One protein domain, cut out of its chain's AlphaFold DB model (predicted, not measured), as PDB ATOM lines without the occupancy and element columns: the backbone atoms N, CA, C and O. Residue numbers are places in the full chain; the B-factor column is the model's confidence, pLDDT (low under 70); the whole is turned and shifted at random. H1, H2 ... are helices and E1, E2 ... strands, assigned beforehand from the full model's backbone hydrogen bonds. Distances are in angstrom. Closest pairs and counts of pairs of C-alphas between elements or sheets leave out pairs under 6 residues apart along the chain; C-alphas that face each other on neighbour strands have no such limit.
ATOM      1  N   THR A  10      35.357  37.756 -34.947       92.31
ATOM      2  CA  THR A  10      36.226  37.305 -36.034       92.31
ATOM      3  C   THR A  10      37.565  38.021 -35.981       92.31
ATOM      4  O   THR A  10      37.592  39.243 -35.812       92.31
ATOM      5  N   THR A  11      38.652  37.295 -36.222       94.69
ATOM      6  CA  THR A  11      39.995  37.852 -36.420       94.69
ATOM      7  C   THR A  11      40.355  37.763 -37.907       94.69
ATOM      8  O   THR A  11      40.306  36.672 -38.472       94.69
ATOM      9  N   PRO A  12      40.685  38.871 -38.592       95.56
ATOM     10  CA  PRO A  12      41.097  38.810 -39.990       95.56
ATOM     11  C   PRO A  12      42.507  38.217 -40.104       95.56
ATOM     12  O   PRO A  12      43.453  38.772 -39.547       95.56
ATOM     13  N   ILE A  13      42.652  37.128 -40.860       96.00
ATOM     14  CA  ILE A  13      43.944  36.495 -41.145       96.00
ATOM     15  C   ILE A  13      44.240  36.599 -42.638       96.00
ATOM     16  O   ILE A  13      43.536  36.020 -43.471       96.00
ATOM     17  N   SER A  14      45.277  37.360 -42.982       97.00
ATOM     18  CA  SER A  14      45.809  37.407 -44.345       97.00
ATOM     19  C   SER A  14      46.576  36.129 -44.671       97.00
ATOM     20  O   SER A  14      47.080  35.448 -43.778       97.00
ATOM     21  N   TRP A  15      46.668  35.802 -45.952       97.25
ATOM     22  CA  TRP A  15      47.485  34.696 -46.437       97.25
ATOM     23  C   TRP A  15      48.127  35.050 -47.776       97.25
ATOM     24  O   TRP A  15      47.647  35.907 -48.521       97.25
ATOM     25  N   THR A  16      49.210  34.356 -48.116       97.25
ATOM     26  CA  THR A  16      49.904  34.546 -49.394       97.25
ATOM     27  C   THR A  16      49.885  33.281 -50.232       97.25
ATOM     28  O   THR A  16      49.953  32.158 -49.724       97.25
ATOM     29  N   ARG A  17      49.806  33.463 -51.553       95.94
ATOM     30  CA  ARG A  17      49.900  32.354 -52.496       95.94
ATOM     31  C   ARG A  17      51.340  31.843 -52.556       95.94
ATOM     32  O   ARG A  17      52.275  32.607 -52.785       95.94
ATOM     33  N   GLY A  18      51.492  30.547 -52.326       91.38
ATOM     34  CA  GLY A  18      52.754  29.826 -52.391       91.38
ATOM     35  C   GLY A  18      53.224  29.550 -53.821       91.38
ATOM     36  O   GLY A  18      52.511  29.808 -54.794       91.38
ATOM     37  N   SER A  19      54.437  29.011 -53.953       83.75
ATOM     38  CA  SER A  19      55.034  28.728 -55.261       83.75
ATOM     39  C   SER A  19      54.528  27.408 -55.840       83.75
ATOM     40  O   SER A  19      54.567  26.360 -55.191       83.75
ATOM     41  N   GLN A  20      54.122  27.442 -57.109       75.69
ATOM     42  CA  GLN A  20      53.785  26.240 -57.876       75.69
ATOM     43  C   GLN A  20      55.032  25.458 -58.329       75.69
ATOM     44  O   GLN A  20      54.918  24.302 -58.717       75.69
ATOM     45  N   GLU A  21      56.231  26.043 -58.223       80.88
ATOM     46  CA  GLU A  21      57.500  25.402 -58.610       80.88
ATOM     47  C   GLU A  21      58.036  24.429 -57.549       80.88
ATOM     48  O   GLU A  21      59.009  23.712 -57.785       80.88
ATOM     49  N   ARG A  22      57.423  24.389 -56.357       84.56
ATOM     50  CA  ARG A  22      57.805  23.423 -55.322       84.56
ATOM     51  C   ARG A  22      57.507  21.992 -55.775       84.56
ATOM     52  O   ARG A  22      56.461  21.768 -56.386       84.56
ATOM     53  N   PRO A  23      58.333  21.011 -55.365       90.00
ATOM     54  CA  PRO A  23      58.076  19.602 -55.631       90.00
ATOM     55  C   PRO A  23      56.632  19.205 -55.305       90.00
ATOM     56  O   PRO A  23      56.096  19.551 -54.244       90.00
ATOM     57  N   ALA A 221      53.271  20.980 -45.240       94.00
ATOM     58  CA  ALA A 221      52.159  20.103 -44.922       94.00
ATOM     59  C   ALA A 221      51.172  19.978 -46.089       94.00
ATOM     60  O   ALA A 221      50.969  20.938 -46.834       94.00
ATOM     61  N   VAL A 222      50.563  18.803 -46.259       95.12
ATOM     62  CA  VAL A 222      49.590  18.518 -47.330       95.12
ATOM     63  C   VAL A 222      48.292  17.977 -46.744       95.12
ATOM     64  O   VAL A 222      48.297  17.107 -45.879       95.12
ATOM     65  N   PHE A 223      47.173  18.467 -47.265       95.44
ATOM     66  CA  PHE A 223      45.828  18.136 -46.817       95.44
ATOM     67  C   PHE A 223      44.910  17.906 -48.022       95.44
ATOM     68  O   PHE A 223      45.225  18.364 -49.126       95.44
ATOM     69  N   PRO A 224      43.754  17.244 -47.843       95.75
ATOM     70  CA  PRO A 224      42.654  17.370 -48.793       95.75
ATOM     71  C   PRO A 224      42.347  18.853 -49.049       95.75
ATOM     72  O   PRO A 224      42.497  19.676 -48.150       95.75
ATOM     73  N   SER A 225      41.880  19.217 -50.241       95.56
ATOM     74  CA  SER A 225      41.489  20.612 -50.509       95.56
ATOM     75  C   SER A 225      40.249  21.047 -49.731       95.56
ATOM     76  O   SER A 225      39.966  22.232 -49.626       95.56
ATOM     77  N   PHE A 226      39.472  20.093 -49.214       95.06
ATOM     78  CA  PHE A 226      38.170  20.330 -48.588       95.06
ATOM     79  C   PHE A 226      37.153  21.047 -49.495       95.06
ATOM     80  O   PHE A 226      36.108  21.484 -49.020       95.06
ATOM     81  N   GLY A 227      37.401  21.083 -50.809       93.81
ATOM     82  CA  GLY A 227      36.603  21.864 -51.754       93.81
ATOM     83  C   GLY A 227      36.944  23.356 -51.767       93.81
ATOM     84  O   GLY A 227      36.242  24.112 -52.429       93.81
ATOM     85  N   LEU A 228      38.001  23.777 -51.063       95.25
ATOM     86  CA  LEU A 228      38.525  25.132 -51.155       95.25
ATOM     87  C   LEU A 228      39.174  25.361 -52.521       95.25
ATOM     88  O   LEU A 228      39.884  24.502 -53.051       95.25
ATOM     89  N   ASP A 229      38.963  26.561 -53.041       95.38
ATOM     90  CA  ASP A 229      39.620  27.086 -54.228       95.38
ATOM     91  C   ASP A 229      40.391  28.347 -53.831       95.38
ATOM     92  O   ASP A 229      39.809  29.347 -53.402       95.38
ATOM     93  N   LEU A 230      41.719  28.298 -53.952       94.81
ATOM     94  CA  LEU A 230      42.574  29.423 -53.582       94.81
ATOM     95  C   LEU A 230      42.392  30.649 -54.488       94.81
ATOM     96  O   LEU A 230      42.865  31.722 -54.119       94.81
ATOM     97  N   GLU A 231      41.766  30.537 -55.662       93.69
ATOM     98  CA  GLU A 231      41.431  31.699 -56.501       93.69
ATOM     99  C   GLU A 231      40.260  32.508 -55.944       93.69
ATOM    100  O   GLU A 231      40.172  33.713 -56.180       93.69
ATOM    101  N   THR A 232      39.381  31.862 -55.182       94.81
ATOM    102  CA  THR A 232      38.169  32.477 -54.629       94.81
ATOM    103  C   THR A 232      38.186  32.587 -53.104       94.81
ATOM    104  O   THR A 232      37.320  33.254 -52.534       94.81
ATOM    105  N   LEU A 233      39.186  31.998 -52.437       95.62
ATOM    106  CA  LEU A 233      39.380  32.101 -50.993       95.62
ATOM    107  C   LEU A 233      39.558  33.578 -50.571       95.62
ATOM    108  O   LEU A 233      40.459  34.250 -51.085       95.62
ATOM    109  N   PRO A 234      38.754  34.099 -49.618       95.81
ATOM    110  CA  PRO A 234      38.878  35.478 -49.151       95.81
ATOM    111  C   PRO A 234      40.279  35.797 -48.623       95.81
ATOM    112  O   PRO A 234      40.920  34.955 -47.999       95.81
ATOM    113  N   ASN A 235      40.747  37.025 -48.835       95.56
ATOM    114  CA  ASN A 235      42.005  37.508 -48.273       95.56
ATOM    115  C   ASN A 235      41.855  38.976 -47.826       95.56
ATOM    116  O   ASN A 235      41.767  39.855 -48.690       95.56
ATOM    117  N   PRO A 236      41.787  39.265 -46.512       95.94
ATOM    118  CA  PRO A 236      41.931  38.328 -45.392       95.94
ATOM    119  C   PRO A 236      40.716  37.402 -45.207       95.94
ATOM    120  O   PRO A 236      39.588  37.754 -45.556       95.94
ATOM    121  N   VAL A 237      40.944  36.230 -44.610       96.56
ATOM    122  CA  VAL A 237      39.882  35.329 -44.139       96.56
ATOM    123  C   VAL A 237      39.342  35.853 -42.802       96.56
ATOM    124  O   VAL A 237      40.137  36.084 -41.887       96.56
ATOM    125  N   PRO A 238      38.019  36.045 -42.640       95.44
ATOM    126  CA  PRO A 238      37.429  36.383 -41.347       95.44
ATOM    127  C   PRO A 238      37.339  35.121 -40.479       95.44
ATOM    128  O   PRO A 238      36.385  34.358 -40.590       95.44
ATOM    129  N   VAL A 239      38.338  34.886 -39.629       96.50
ATOM    130  CA  VAL A 239      38.440  33.668 -38.815       96.50
ATOM    131  C   VAL A 239      37.559  33.776 -37.571       96.50
ATOM    132  O   VAL A 239      37.825  34.646 -36.739       96.50
ATOM    133  N   PRO A 240      36.536  32.920 -37.395       96.50
ATOM    134  CA  PRO A 240      35.715  32.915 -36.189       96.50
ATOM    135  C   PRO A 240      36.517  32.492 -34.959       96.50
ATOM    136  O   PRO A 240      37.345  31.582 -35.018       96.50
ATOM    137  N   THR A 241      36.256  33.159 -33.839       94.50
ATOM    138  CA  THR A 241      36.922  32.897 -32.565       94.50
ATOM    139  C   THR A 241      35.920  32.734 -31.430       94.50
ATOM    140  O   THR A 241      34.920  33.452 -31.350       94.50
ATOM    141  N   ALA A 242      36.226  31.817 -30.519       91.62
ATOM    142  CA  ALA A 242      35.505  31.594 -29.277       91.62
ATOM    143  C   ALA A 242      36.494  31.709 -28.112       91.62
ATOM    144  O   ALA A 242      37.502  31.013 -28.070       91.62
ATOM    145  N   ALA A 243      36.227  32.622 -27.172       88.00
ATOM    146  CA  ALA A 243      37.130  32.925 -26.053       88.00
ATOM    147  C   ALA A 243      38.570  33.313 -26.474       88.00
ATOM    148  O   ALA A 243      39.511  33.103 -25.717       88.00
ATOM    149  N   GLY A 244      38.730  33.914 -27.659       86.31
ATOM    150  CA  GLY A 244      40.034  34.315 -28.202       86.31
ATOM    151  C   GLY A 244      40.793  33.198 -28.921       86.31
ATOM    152  O   GLY A 244      41.847  33.470 -29.484       86.31
ATOM    153  N   GLU A 245      40.244  31.985 -28.952       92.81
ATOM    154  CA  GLU A 245      40.787  30.841 -29.684       92.81
ATOM    155  C   GLU A 245      40.043  30.632 -31.002       92.81
ATOM    156  O   GLU A 245      38.883  31.028 -31.138       92.81
ATOM    157  N   LEU A 246      40.700  29.993 -31.971       95.06
ATOM    158  CA  LEU A 246      40.082  29.582 -33.233       95.06
ATOM    159  C   LEU A 246      38.864  28.670 -32.989       95.06
ATOM    160  O   LEU A 246      38.972  27.661 -32.294       95.06
ATOM    161  N   ASP A 247      37.734  28.984 -33.627       95.81
ATOM    162  CA  ASP A 247      36.623  28.046 -33.823       95.81
ATOM    163  C   ASP A 247      36.760  27.390 -35.206       95.81
ATOM    164  O   ASP A 247      36.368  27.953 -36.233       95.81
ATOM    165  N   ASP A 248      37.342  26.187 -35.248       94.88
ATOM    166  CA  ASP A 248      37.615  25.465 -36.494       94.88
ATOM    167  C   ASP A 248      36.331  25.093 -37.254       94.88
ATOM    168  O   ASP A 248      36.320  25.075 -38.490       94.88
ATOM    169  N   ARG A 249      35.228  24.840 -36.542       95.44
ATOM    170  CA  ARG A 249      33.933  24.513 -37.157       95.44
ATOM    171  C   ARG A 249      33.269  25.753 -37.727       95.44
ATOM    172  O   ARG A 249      32.750  25.696 -38.843       95.44
ATOM    173  N   GLY A 250      33.317  26.859 -36.987       95.50
ATOM    174  CA  GLY A 250      32.894  28.167 -37.471       95.50
ATOM    175  C   GLY A 250      33.662  28.563 -38.730       95.50
ATOM    176  O   GLY A 250      33.052  28.972 -39.718       95.50
ATOM    177  N   LEU A 251      34.987  28.368 -38.743       97.12
ATOM    178  CA  LEU A 251      35.820  28.622 -39.920       97.12
ATOM    179  C   LEU A 251      35.401  27.759 -41.118       97.12
ATOM    180  O   LEU A 251      35.291  28.274 -42.229       97.12
ATOM    181  N   ALA A 252      35.131  26.467 -40.906       96.94
ATOM    182  CA  ALA A 252      34.636  25.587 -41.966       96.94
ATOM    183  C   ALA A 252      33.333  26.120 -42.573       96.94
ATOM    184  O   ALA A 252      33.238  26.257 -43.791       96.94
ATOM    185  N   ALA A 253      32.361  26.484 -41.733       95.06
ATOM    186  CA  ALA A 253      31.097  27.056 -42.188       95.06
ATOM    187  C   ALA A 253      31.300  28.374 -42.957       95.06
ATOM    188  O   ALA A 253      30.713  28.555 -44.024       95.06
ATOM    189  N   ALA A 254      32.174  29.259 -42.465       94.38
ATOM    190  CA  ALA A 254      32.500  30.530 -43.110       94.38
ATOM    191  C   ALA A 254      33.156  30.351 -44.491       94.38
ATOM    192  O   ALA A 254      32.947  31.168 -45.385       94.38
ATOM    193  N   LEU A 255      33.922  29.273 -44.672       95.62
ATOM    194  CA  LEU A 255      34.592  28.933 -45.927       95.62
ATOM    195  C   LEU A 255      33.786  27.974 -46.820       95.62
ATOM    196  O   LEU A 255      34.284  27.542 -47.858       95.62
ATOM    197  N   GLY A 256      32.549  27.629 -46.445       94.88
ATOM    198  CA  GLY A 256      31.695  26.717 -47.214       94.88
ATOM    199  C   GLY A 256      32.150  25.252 -47.190       94.88
ATOM    200  O   GLY A 256      31.747  24.462 -48.044       94.88
ATOM    201  N   VAL A 257      32.987  24.869 -46.224       95.56
ATOM    202  CA  VAL A 257      33.453  23.494 -46.039       95.56
ATOM    203  C   VAL A 257      32.417  22.700 -45.250       95.56
ATOM    204  O   VAL A 257      32.244  22.880 -44.046       95.56
ATOM    205  N   ASP A 258      31.758  21.758 -45.921       93.56
ATOM    206  CA  ASP A 258      30.849  20.823 -45.261       93.56
ATOM    207  C   ASP A 258      31.634  19.709 -44.550       93.56
ATOM    208  O   ASP A 258      32.224  18.830 -45.187       93.56
ATOM    209  N   LEU A 259      31.669  19.764 -43.216       93.44
ATOM    210  CA  LEU A 259      32.285  18.746 -42.358       93.44
ATOM    211  C   LEU A 259      31.324  17.611 -41.975       93.44
ATOM    212  O   LEU A 259      31.772  16.585 -41.454       93.44
ATOM    213  N   SER A 260      30.017  17.782 -42.182       91.31
ATOM    214  CA  SER A 260      29.007  16.800 -41.775       91.31
ATOM    215  C   SER A 260      29.033  15.559 -42.666       91.31
ATOM    216  O   SER A 260      28.964  14.436 -42.166       91.31
ATOM    217  N   GLU A 261      29.293  15.765 -43.956       86.38
ATOM    218  CA  GLU A 261      29.468  14.720 -44.968       86.38
ATOM    219  C   GLU A 261      30.865  14.073 -44.937       86.38
ATOM    220  O   GLU A 261      31.149  13.136 -45.685       86.38
ATOM    221  N   ARG A 262      31.772  14.567 -44.081       91.38
ATOM    222  CA  ARG A 262      33.161  14.104 -44.010       91.38
ATOM    223  C   ARG A 262      33.364  13.082 -42.892       91.38
ATOM    224  O   ARG A 262      32.859  13.268 -41.779       91.38
ATOM    225  N   PRO A 263      34.143  12.011 -43.132       92.94
ATOM    226  CA  PRO A 263      34.479  11.054 -42.090       92.94
ATOM    227  C   PRO A 263      35.315  11.739 -41.002       92.94
ATOM    228  O   PRO A 263      36.022  12.712 -41.262       92.94
ATOM    229  N   TYR A 264      35.266  11.209 -39.777       91.62
ATOM    230  CA  TYR A 264      36.022  11.751 -38.641       91.62
ATOM    231  C   TYR A 264      37.505  12.048 -38.967       91.62
ATOM    232  O   TYR A 264      37.934  13.169 -38.706       91.62
ATOM    233  N   PRO A 265      38.247  11.137 -39.629       91.25
ATOM    234  CA  PRO A 265      39.559  11.402 -40.218       91.25
ATOM    235  C   PRO A 265      39.740  12.735 -40.956       91.25
ATOM    236  O   PRO A 265      40.700  13.454 -40.693       91.25
ATOM    237  N   GLU A 266      38.829  13.101 -41.858       91.94
ATOM    238  CA  GLU A 266      38.937  14.364 -42.596       91.94
ATOM    239  C   GLU A 266      38.631  15.576 -41.716       91.94
ATOM    240  O   GLU A 266      39.205  16.637 -41.932       91.94
ATOM    241  N   ARG A 267      37.786  15.429 -40.690       93.56
ATOM    242  CA  ARG A 267      37.556  16.505 -39.715       93.56
ATOM    243  C   ARG A 267      38.794  16.778 -38.860       93.56
ATOM    244  O   ARG A 267      39.062  17.929 -38.547       93.56
ATOM    245  N   VAL A 268      39.572  15.742 -38.537       91.81
ATOM    246  CA  VAL A 268      40.870  15.908 -37.860       91.81
ATOM    247  C   VAL A 268      41.871  16.615 -38.779       91.81
ATOM    248  O   VAL A 268      42.530  17.554 -38.348       91.81
ATOM    249  N   LEU A 269      41.942  16.233 -40.063       93.06
ATOM    250  CA  LEU A 269      42.788  16.930 -41.046       93.06
ATOM    251  C   LEU A 269      42.364  18.390 -41.236       93.06
ATOM    252  O   LEU A 269      43.227  19.253 -41.372       93.06
ATOM    253  N   TRP A 270      41.056  18.666 -41.229       95.38
ATOM    254  CA  TRP A 270      40.517  20.022 -41.268       95.38
ATOM    255  C   TRP A 270      40.993  20.838 -40.069       95.38
ATOM    256  O   TRP A 270      41.545  21.920 -40.245       95.38
ATOM    257  N   GLN A 271      40.838  20.299 -38.859       93.62
ATOM    258  CA  GLN A 271      41.301  20.957 -37.644       93.62
ATOM    259  C   GLN A 271      42.805  21.264 -37.730       93.62
ATOM    260  O   GLN A 271      43.222  22.390 -37.472       93.62
ATOM    261  N   ALA A 272      43.618  20.304 -38.181       92.00
ATOM    262  CA  ALA A 272      45.059  20.486 -38.328       92.00
ATOM    263  C   ALA A 272      45.437  21.615 -39.310       92.00
ATOM    264  O   ALA A 272      46.314  22.415 -38.989       92.00
ATOM    265  N   ILE A 273      44.779  21.743 -40.473       93.69
ATOM    266  CA  ILE A 273      45.031  22.885 -41.376       93.69
ATOM    267  C   ILE A 273      44.435  24.192 -40.844       93.69
ATOM    268  O   ILE A 273      45.035  25.244 -41.042       93.69
ATOM    269  N   ALA A 274      43.295  24.152 -40.155       95.44
ATOM    270  CA  ALA A 274      42.658  25.334 -39.587       95.44
ATOM    271  C   ALA A 274      43.582  26.002 -38.557       95.44
ATOM    272  O   ALA A 274      43.909  27.175 -38.707       95.44
ATOM    273  N   TYR A 275      44.097  25.238 -37.589       92.88
ATOM    274  CA  TYR A 275      45.101  25.732 -36.638       92.88
ATOM    275  C   TYR A 275      46.456  25.979 -37.311       92.88
ATOM    276  O   TYR A 275      47.139  26.957 -37.026       92.88
ATOM    277  N   GLY A 276      46.836  25.128 -38.265       92.06
ATOM    278  CA  GLY A 276      48.085  25.279 -38.997       92.06
ATOM    279  C   GLY A 276      48.161  26.593 -39.772       92.06
ATOM    280  O   GLY A 276      49.194  27.244 -39.745       92.06
ATOM    281  N   ALA A 277      47.102  27.007 -40.464       95.06
ATOM    282  CA  ALA A 277      47.121  28.173 -41.345       95.06
ATOM    283  C   ALA A 277      46.452  29.413 -40.738       95.06
ATOM    284  O   ALA A 277      46.911  30.522 -40.993       95.06
ATOM    285  N   PHE A 278      45.392  29.246 -39.950       95.25
ATOM    286  CA  PHE A 278      44.468  30.326 -39.592       95.25
ATOM    287  C   PHE A 278      44.340  30.566 -38.084       95.25
ATOM    288  O   PHE A 278      43.424  31.267 -37.662       95.25
ATOM    289  N   ASP A 279      45.245  30.024 -37.268       94.19
ATOM    290  CA  ASP A 279      45.303  30.340 -35.839       94.19
ATOM    291  C   ASP A 279      45.523  31.860 -35.621       94.19
ATOM    292  O   ASP A 279      46.508  32.413 -36.127       94.19
ATOM    293  N   PRO A 280      44.635  32.552 -34.874       92.81
ATOM    294  CA  PRO A 280      44.777  33.966 -34.524       92.81
ATOM    295  C   PRO A 280      46.105  34.349 -33.861       92.81
ATOM    296  O   PRO A 280      46.518  35.506 -33.949       92.81
ATOM    297  N   HIS A 281      46.771  33.401 -33.202       92.06
ATOM    298  CA  HIS A 281      48.024  33.606 -32.473       92.06
ATOM    299  C   HIS A 281      49.263  33.243 -33.297       92.06
ATOM    300  O   HIS A 281      50.395  33.320 -32.811       92.06
ATOM    301  N   ARG A 282      49.076  32.849 -34.560       90.25
ATOM    302  CA  ARG A 282      50.161  32.460 -35.457       90.25
ATOM    303  C   ARG A 282      51.101  33.639 -35.728       90.25
ATOM    304  O   ARG A 282      50.702  34.683 -36.236       90.25
ATOM    305  N   GLY A 283      52.393  33.440 -35.466       88.00
ATOM    306  CA  GLY A 283      53.409  34.494 -35.598       88.00
ATOM    307  C   GLY A 283      53.831  34.851 -37.031       88.00
ATOM    308  O   GLY A 283      54.537  35.839 -37.224       88.00
ATOM    309  N   ALA A 284      53.445  34.063 -38.039       91.62
ATOM    310  CA  ALA A 284      53.831  34.279 -39.432       91.62
ATOM    311  C   ALA A 284      52.649  34.089 -40.382       91.62
ATOM    312  O   ALA A 284      51.889  33.134 -40.243       91.62
ATOM    313  N   GLU A 285      52.545  34.929 -41.409       94.94
ATOM    314  CA  GLU A 285      51.495  34.807 -42.422       94.94
ATOM    315  C   GLU A 285      51.531  33.417 -43.100       94.94
ATOM    316  O   GLU A 285      52.606  32.956 -43.517       94.94
ATOM    317  N   PRO A 286      50.400  32.689 -43.175       96.56
ATOM    318  CA  PRO A 286      50.340  31.398 -43.851       96.56
ATOM    319  C   PRO A 286      50.605  31.533 -45.356       96.56
ATOM    320  O   PRO A 286      50.148  32.464 -46.024       96.56
ATOM    321  N   ARG A 287      51.335  30.554 -45.898       96.81
ATOM    322  CA  ARG A 287      51.597  30.395 -47.331       96.81
ATOM    323  C   ARG A 287      50.878  29.162 -47.851       96.81
ATOM    324  O   ARG A 287      51.238  28.044 -47.480       96.81
ATOM    325  N   LEU A 288      49.887  29.369 -48.713       96.88
ATOM    326  CA  LEU A 288      49.033  28.309 -49.246       96.88
ATOM    327  C   LEU A 288      49.258  28.129 -50.746       96.88
ATOM    328  O   LEU A 288      49.256  29.098 -51.506       96.88
ATOM    329  N   SER A 289      49.409  26.887 -51.190       96.31
ATOM    330  CA  SER A 289      49.369  26.527 -52.608       96.31
ATOM    331  C   SER A 289      48.446  25.334 -52.848       96.31
ATOM    332  O   SER A 289      48.199  24.527 -51.955       96.31
ATOM    333  N   GLN A 290      47.916  25.240 -54.064       95.31
ATOM    334  CA  GLN A 290      47.004  24.180 -54.492       95.31
ATOM    335  C   GLN A 290      47.671  23.446 -55.659       95.31
ATOM    336  O   GLN A 290      47.504  23.850 -56.808       95.31
ATOM    337  N   PRO A 291      48.532  22.448 -55.378       93.94
ATOM    338  CA  PRO A 291      49.275  21.737 -56.420       93.94
ATOM    339  C   PRO A 291      48.372  20.836 -57.278       93.94
ATOM    340  O   PRO A 291      48.781  20.403 -58.354       93.94
ATOM    341  N   ARG A 292      47.168  20.518 -56.785       92.06
ATOM    342  CA  ARG A 292      46.106  19.759 -57.450       92.06
ATOM    343  C   ARG A 292      44.752  20.232 -56.918       92.06
ATOM    344  O   ARG A 292      44.679  20.640 -55.762       92.06
ATOM    345  N   ASP A 293      43.683  20.087 -57.693       91.62
ATOM    346  CA  ASP A 293      42.327  20.497 -57.281       91.62
ATOM    347  C   ASP A 293      41.859  19.815 -55.980       91.62
ATOM    348  O   ASP A 293      41.111  20.386 -55.183       91.62
ATOM    349  N   ASP A 294      42.327  18.590 -55.737       93.25
ATOM    350  CA  ASP A 294      41.987  17.773 -54.574       93.25
ATOM    351  C   ASP A 294      42.927  17.960 -53.372       93.25
ATOM    352  O   ASP A 294      42.651  17.384 -52.317       93.25
ATOM    353  N   LEU A 295      43.993  18.768 -53.486       95.81
ATOM    354  CA  LEU A 295      45.005  18.948 -52.437       95.81
ATOM    355  C   LEU A 295      45.297  20.408 -52.103       95.81
ATOM    356  O   LEU A 295      45.544  21.232 -52.977       95.81
ATOM    357  N   LEU A 296      45.411  20.684 -50.809       96.44
ATOM    358  CA  LEU A 296      45.931  21.935 -50.276       96.44
ATOM    359  C   LEU A 296      47.315  21.699 -49.663       96.44
ATOM    360  O   LEU A 296      47.541  20.700 -48.981       96.44
ATOM    361  N   ARG A 297      48.244  22.629 -49.884       96.50
ATOM    362  CA  ARG A 297      49.588  22.614 -49.303       96.50
ATOM    363  C   ARG A 297      49.816  23.867 -48.462       96.50
ATOM    364  O   ARG A 297      49.683  24.979 -48.967       96.50
ATOM    365  N   LEU A 298      50.212  23.673 -47.206       95.88
ATOM    366  CA  LEU A 298      50.702  24.722 -46.311       95.88
ATOM    367  C   LEU A 298      52.234  24.702 -46.336       95.88
ATOM    368  O   LEU A 298      52.858  23.726 -45.926       95.88
ATOM    369  N   GLU A 299      52.851  25.766 -46.850       94.94
ATOM    370  CA  GLU A 299      54.300  25.816 -47.103       94.94
ATOM    371  C   GLU A 299      55.142  26.237 -45.898       94.94
ATOM    372  O   GLU A 299      56.367  26.264 -45.972       94.94
TER     373      GLU A 299
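AT A GLANCE: This is residues 10 to 23 and 221 to 299 of the 303 residues of an uncharacterized protein of Natrinema pellirubrum (strain DSM 15624 / CIP 106293 / JCM 10476 / NCIMB 786 / 157) (UniProt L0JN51). A single long helix, H2, covers one face of a small three-strand sheet, E2 E5 E4, while the short helix H1 packs crosswise on residues 270 to 275 of H2. A two-strand ribbon, E1 and E3, packs on H1 through E3 and comes near the last residue of H2. The 93 printed residues run E1 E2 E3 H1 H2 E4 E5, both sheets antiparallel; the class is mixed, with 46 residues in named elements, under half. The whole is compact, with a radius of gyration of the C-alphas of 12.5 A and spans of 39 by 31 by 21 A.

IN THESE COORDINATES: Find C-alpha 10 at (36.226, 37.305, -36.034), where E1 begins, residues 10 to 13. After the cut come E2, residues 221 to 224, E3, residues 237 to 242, 15.9 A, and H1, residues 248 to 254. H2, residues 264 to 278, starts at (36.022, 11.751, -38.641) and runs 20.4 A. E4, residues 287 to 292, 15.7 A, and E5, residues 295 to 298, form a hairpin.

HOW THE PARTS SIT: H2 is on the sheet E2 E5 E4 at a height of 9.4 A, over E2 and E5; look at C-alphas 223 and 269, the closest of E2 and H2, 6.6 A apart. Look for N 223 and O 296, 2.8 A, and N 297 and O 289, 2.8 A. H1 and H2 touch, about perpendicular at 82 degrees, closest at C-alphas 248 and 274, 5.9 A. E1 and E3 are antiparallel, with N 11 and O 239 at 2.8 A. In H1 and H2 every O i to N i+4 pair is within hydrogen-bond range.

THE WHOLE: Residues 24 to 220 are cut out; C-alphas 23 and 221 are 12.2 A apart. E2 to E3 is a long link. No printed residue is under 70 in pLDDT.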